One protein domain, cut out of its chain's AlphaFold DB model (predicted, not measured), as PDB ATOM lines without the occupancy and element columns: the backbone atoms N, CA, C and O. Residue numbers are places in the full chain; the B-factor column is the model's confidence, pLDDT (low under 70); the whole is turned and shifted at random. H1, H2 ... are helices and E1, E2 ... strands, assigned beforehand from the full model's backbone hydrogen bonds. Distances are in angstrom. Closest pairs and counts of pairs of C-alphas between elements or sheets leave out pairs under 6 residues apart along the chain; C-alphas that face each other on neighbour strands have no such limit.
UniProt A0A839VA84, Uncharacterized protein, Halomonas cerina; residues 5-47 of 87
ATOM      1  N   TYR A   5     249.024 251.909 124.058       88.81
ATOM      2  CA  TYR A   5     247.639 252.173 124.427       88.81
ATOM      3  C   TYR A   5     247.581 252.904 125.759       88.81
ATOM      4  O   TYR A   5     248.427 252.695 126.628       88.81
ATOM      5  N   VAL A   6     246.565 253.743 125.920       90.62
ATOM      6  CA  VAL A   6     246.241 254.394 127.194       90.62
ATOM      7  C   VAL A   6     244.792 254.143 127.549       90.62
ATOM      8  O   VAL A   6     243.940 254.029 126.665       90.62
ATOM      9  N   VAL A   7     244.503 254.067 128.843       91.06
ATOM     10  CA  VAL A   7     243.135 253.916 129.336       91.06
ATOM     11  C   VAL A   7     242.393 255.241 129.170       91.06
ATOM     12  O   VAL A   7     242.674 256.224 129.852       91.06
ATOM     13  N   ALA A   8     241.415 255.277 128.272       88.69
ATOM     14  CA  ALA A   8     240.596 256.458 128.018       88.69
ATOM     15  C   ALA A   8     239.466 256.618 129.045       88.69
ATOM     16  O   ALA A   8     239.088 257.745 129.388       88.69
ATOM     17  N   ARG A   9     238.935 255.500 129.561       85.75
ATOM     18  CA  ARG A   9     237.779 255.487 130.464       85.75
ATOM     19  C   ARG A   9     237.875 254.380 131.512       85.75
ATOM     20  O   ARG A   9     238.174 253.239 131.188       85.75
ATOM     21  N   GLY A  10     237.506 254.715 132.749       89.75
ATOM     22  CA  GLY A  10     237.376 253.750 133.844       89.75
ATOM     23  C   GLY A  10     238.719 253.238 134.365       89.75
ATOM     24  O   GLY A  10     239.693 253.986 134.432       89.75
ATOM     25  N   GLN A  11     238.749 251.968 134.757       91.50
ATOM     26  CA  GLN A  11     239.951 251.243 135.156       91.50
ATOM     27  C   GLN A  11     239.895 249.822 134.595       91.50
ATOM     28  O   GLN A  11     238.814 249.280 134.370       91.50
ATOM     29  N   ILE A  12     241.060 249.233 134.346       88.94
ATOM     30  CA  ILE A  12     241.192 247.856 133.877       88.94
ATOM     31  C   ILE A  12     241.504 246.979 135.076       88.94
ATOM     32  O   ILE A  12     242.505 247.183 135.761       88.94
ATOM     33  N   GLU A  13     240.663 245.976 135.292       90.62
ATOM     34  CA  GLU A  13     240.768 245.054 136.416       90.62
ATOM     35  C   GLU A  13     240.997 243.633 135.914       90.62
ATOM     36  O   GLU A  13     240.420 243.195 134.915       90.62
ATOM     37  N   LYS A  14     241.832 242.887 136.634       84.88
ATOM     38  CA  LYS A  14     242.021 241.454 136.444       84.88
ATOM     39  C   LYS A  14     241.713 240.739 137.751       84.88
ATOM     40  O   LYS A  14     242.554 240.614 138.638       84.88
ATOM     41  N   GLY A  15     240.477 240.262 137.871       85.88
ATOM     42  CA  GLY A  15     239.985 239.703 139.127       85.88
ATOM     43  C   GLY A  15     239.848 240.802 140.179       85.88
ATOM     44  O   GLY A  15     239.012 241.681 140.021       85.88
ATOM     45  N   LYS A  16     240.663 240.750 141.239       88.25
ATOM     46  CA  LYS A  16     240.689 241.765 142.313       88.25
ATOM     47  C   LYS A  16     241.817 242.794 142.163       88.25
ATOM     48  O   LYS A  16     241.964 243.661 143.017       88.25
ATOM     49  N   GLU A  17     242.636 242.670 141.123       89.94
ATOM     50  CA  GLU A  17     243.782 243.544 140.884       89.94
ATOM     51  C   GLU A  17     243.429 244.626 139.861       89.94
ATOM     52  O   GLU A  17     242.957 244.318 138.765       89.94
ATOM     53  N   VAL A  18     243.690 245.889 140.202       89.88
ATOM     54  CA  VAL A  18     243.603 247.009 139.259       89.88
ATOM     55  C   VAL A  18     244.925 247.091 138.497       89.88
ATOM     56  O   VAL A  18     245.963 247.367 139.090       89.88
ATOM     57  N   LEU A  19     244.887 246.847 137.186       89.25
ATOM     58  CA  LEU A  19     246.068 246.848 136.318       89.25
ATOM     59  C   LEU A  19     246.451 248.248 135.833       89.25
ATOM     60  O   LEU A  19     247.633 248.541 135.685       89.25
ATOM     61  N   ALA A  20     245.459 249.080 135.518       89.88
ATOM     62  CA  ALA A  20     245.660 250.429 134.999       89.88
ATOM     63  C   ALA A  20     244.405 251.269 135.239       89.88
ATOM     64  O   ALA A  20     243.285 250.764 135.122       89.88
ATOM     65  N   LYS A  21     244.577 252.550 135.552       91.88
ATOM     66  CA  LYS A  21     243.484 253.511 135.695       91.88
ATOM     67  C   LYS A  21     243.434 254.422 134.480       91.88
ATOM     68  O   LYS A  21     244.338 254.440 133.652       91.88
ATOM     69  N   ARG A  22     242.356 255.191 134.366       90.25
ATOM     70  CA  ARG A  22     242.214 256.233 133.348       90.25
ATOM     71  C   ARG A  22     243.468 257.115 133.287       90.25
ATOM     72  O   ARG A  22     243.865 257.681 134.298       90.25
ATOM     73  N   GLY A  23     244.023 257.265 132.090       85.81
ATOM     74  CA  GLY A  23     245.248 258.017 131.823       85.81
ATOM     75  C   GLY A  23     246.525 257.176 131.865       85.81
ATOM     76  O   GLY A  23     247.518 257.588 131.270       85.81
ATOM     77  N   ASP A  24     246.502 255.990 132.476       89.69
ATOM     78  CA  ASP A  24     247.675 255.122 132.519       89.69
ATOM     79  C   ASP A  24     247.923 254.444 131.170       89.69
ATOM     80  O   ASP A  24     246.998 254.084 130.428       89.69
ATOM     81  N   ALA A  25     249.204 254.219 130.881       89.50
ATOM     82  CA  ALA A  25     249.617 253.372 129.778       89.50
ATOM     83  C   ALA A  25     249.218 251.922 130.068       89.50
ATOM     84  O   ALA A  25     249.518 251.367 131.125       89.50
ATOM     85  N   TYR A  26     248.573 251.288 129.097       88.81
ATOM     86  CA  TYR A  26     248.168 249.897 129.183       88.81
ATOM     87  C   TYR A  26     248.730 249.112 128.005       88.81
ATOM     88  O   TYR A  26     248.739 249.571 126.864       88.81
ATOM     89  N   LYS A  27     249.191 247.892 128.281       89.00
ATOM     90  CA  LYS A  27     249.661 246.964 127.256       89.00
ATOM     91  C   LYS A  27     248.790 245.707 127.287       89.00
ATOM     92  O   LYS A  27     248.950 244.907 128.213       89.00
ATOM     93  N   PRO A  28     247.899 245.520 126.296       88.31
ATOM     94  CA  PRO A  28     247.100 244.307 126.189       88.31
ATOM     95  C   PRO A  28     247.989 243.064 126.114       88.31
ATOM     96  O   PRO A  28     249.033 243.068 125.456       88.31
ATOM     97  N   LYS A  29     247.571 241.985 126.779       88.56
ATOM     98  CA  LYS A  29     248.308 240.709 126.802       88.56
ATOM     99  C   LYS A  29     247.985 239.823 125.598       88.56
ATOM    100  O   LYS A  29     248.728 238.889 125.316       88.56
ATOM    101  N   SER A  30     246.884 240.098 124.895       89.38
ATOM    102  CA  SER A  30     246.454 239.364 123.700       89.38
ATOM    103  C   SER A  30     245.674 240.256 122.732       89.38
ATOM    104  O   SER A  30     245.078 241.252 123.142       89.38
ATOM    105  N   ALA A  31     245.614 239.861 121.456       87.69
ATOM    106  CA  ALA A  31     244.827 240.566 120.439       87.69
ATOM    107  C   ALA A  31     243.314 240.560 120.739       87.69
ATOM    108  O   ALA A  31     242.609 241.510 120.411       87.69
ATOM    109  N   ALA A  32     242.810 239.509 121.395       89.56
ATOM    110  CA  ALA A  32     241.410 239.436 121.812       89.56
ATOM    111  C   ALA A  32     241.084 240.467 122.907       89.56
ATOM    112  O   ALA A  32     240.043 241.119 122.857       89.56
ATOM    113  N   GLU A  33     241.989 240.638 123.875       87.38
ATOM    114  CA  GLU A  33     241.862 241.647 124.932       87.38
ATOM    115  C   GLU A  33     241.979 243.065 124.366       87.38
ATOM    116  O   GLU A  33     241.142 243.910 124.675       87.38
ATOM    117  N   GLU A  34     242.955 243.299 123.484       89.88
ATOM    118  CA  GLU A  34     243.108 244.565 122.759       89.88
ATOM    119  C   GLU A  34     241.805 244.949 122.057       89.88
ATOM    120  O   GLU A  34     241.243 246.008 122.331       89.88
ATOM    121  N   LYS A  35     241.286 244.059 121.204       89.12
ATOM    122  CA  LYS A  35     240.066 244.313 120.439       89.12
ATOM    123  C   LYS A  35     238.883 244.612 121.360       89.12
ATOM    124  O   LYS A  35     238.212 245.618 121.161       89.12
ATOM    125  N   ARG A  36     238.674 243.806 122.408       90.19
ATOM    126  CA  ARG A  36     237.577 244.004 123.367       90.19
ATOM    127  C   ARG A  36     237.658 245.361 124.068       90.19
ATOM    128  O   ARG A  36     236.633 246.018 124.226       90.19
ATOM    129  N   LEU A  37     238.846 245.776 124.510       89.81
ATOM    130  CA  LEU A  37     239.031 247.030 125.246       89.81
ATOM    131  C   LEU A  37     238.956 248.261 124.334       89.81
ATOM    132  O   LEU A  37     238.448 249.295 124.768       89.81
ATOM    133  N   VAL A  38     239.430 248.153 123.089       90.50
ATOM    134  CA  VAL A  38     239.307 249.210 122.075       90.50
ATOM    135  C   VAL A  38     237.853 249.361 121.625       90.50
ATOM    136  O   VAL A  38     237.335 250.474 121.630       90.50
ATOM    137  N   GLU A  39     237.159 248.262 121.303       89.06
ATOM    138  CA  GLU A  39     235.733 248.280 120.926       89.06
ATOM    139  C   GLU A  39     234.846 248.801 122.066       89.06
ATOM    140  O   GLU A  39     233.884 249.525 121.821       89.06
ATOM    141  N   ALA A  40     235.193 248.497 123.320       88.19
ATOM    142  CA  ALA A  40     234.510 249.035 124.495       88.19
ATOM    143  C   ALA A  40     234.864 250.506 124.808       88.19
ATOM    144  O   ALA A  40     234.280 251.091 125.723       88.19
ATOM    145  N   GLY A  41     235.834 251.105 124.106       88.06
ATOM    146  CA  GLY A  41     236.311 252.467 124.368       88.06
ATOM    147  C   GLY A  41     237.020 252.636 125.717       88.06
ATOM    148  O   GLY A  41     237.091 253.745 126.248       88.06
ATOM    149  N   VAL A  42     237.519 251.542 126.300       90.88
ATOM    150  CA  VAL A  42     238.265 251.549 127.567       90.88
ATOM    151  C   VAL A  42     239.705 251.987 127.328       90.88
ATOM    152  O   VAL A  42     240.232 252.773 128.113       90.88
ATOM    153  N   ILE A  43     240.323 251.535 126.230       90.88
ATOM    154  CA  ILE A  43     241.672 251.946 125.813       90.88
ATOM    155  C   ILE A  43     241.672 252.551 124.409       90.88
ATOM    156  O   ILE A  43     240.829 252.211 123.581       90.88
ATOM    157  N   ILE A  44     242.650 253.413 124.132       89.00
ATOM    158  CA  ILE A  44     242.882 254.021 122.814       89.00
ATOM    159  C   ILE A  44     244.347 253.877 122.401       89.00
ATOM    160  O   ILE A  44     245.233 253.931 123.254       89.00
ATOM    161  N   GLU A  45     244.603 253.692 121.102       87.50
ATOM    162  CA  GLU A  45     245.960 253.628 120.543       87.50
ATOM    163  C   GLU A  45     246.580 255.036 120.499       87.50
ATOM    164  O   GLU A  45     246.035 255.949 119.877       87.50
ATOM    165  N   VAL A  46     247.729 255.218 121.145       79.12
ATOM    166  CA  VAL A  46     248.516 256.454 121.147       79.12
ATOM    167  C   VAL A  46     249.671 256.268 120.166       79.12
ATOM    168  O   VAL A  46     250.536 255.417 120.362       79.12
ATOM    169  N   GLY A  47     249.652 257.020 119.065       63.78
ATOM    170  CA  GLY A  47     250.659 256.944 117.994       63.78
ATOM    171  C   GLY A  47     250.116 256.455 116.648       63.78
ATOM    172  O   GLY A  47     250.693 256.764 115.606       63.78
TER     173      GLY A  47
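What this domain is: This is residues 5 to 47 of the 87 residues of an uncharacterized protein of Halomonas cerina (UniProt A0A839VA84). A strand hairpin, E2 and E3, and one short helix, H1, make the two arms of a V, with the small strand pair E1 and E4 at its base. The hairpin's tip and the tail after E4 mark the ends of the longest axis. The printed part has 43 residues, with one named helix and four named strands in the order E1, E2, E3, H1, E4. Both sheets have two antiparallel strands, E1 - E4 and E2 - E3, and the class is mixed, helices and strands. The whole is compact, with a radius of gyration of the C-alphas of 9.3 A and spans of 28 by 21 by 15 A.

How they stand to each other: E2, residues 11 to 14, and E3, residues 17 to 21, form an antiparallel hairpin at 156 degrees, with N 12 and O 20 within hydrogen-bond range at 2.8 A. E1, residues 5 to 7, comes closest to E3 at the C-alphas of Val 7 and Lys 21, 6.4 A apart. E1 is the antiparallel neighbour of E4, residues 43 to 46, at 139 degrees, with N 44 and O 6 within hydrogen-bond range at 2.9 A. Residues 5 to 6 of E1 also pair, antiparallel, with residues 25 to 26. H1, residues 31 to 39, comes closest to E4 at the C-alphas of Leu 37 and Ile 43, 5.6 A apart. H1 is apart from E1 and E2. In H1 every O i to N i+4 pair is within hydrogen-bond range.

Where its parts are: E1 begins at C-alpha 5, (247.639, 252.173, 124.427). E2 measures 10.1 A from first to last C-alpha, E3 11.2 A, H1 11.9 A and E4 9.4 A. E4 ends at C-alpha 46, (248.516, 256.454, 121.147).

The domain as a whole: The two C-alphas farthest apart, those of Lys 16 and Gly 47, are 30.4 A apart. The printed part has no cut and no long link. The mean pLDDT of the printed part is 88.3, and residue 47 is under 70.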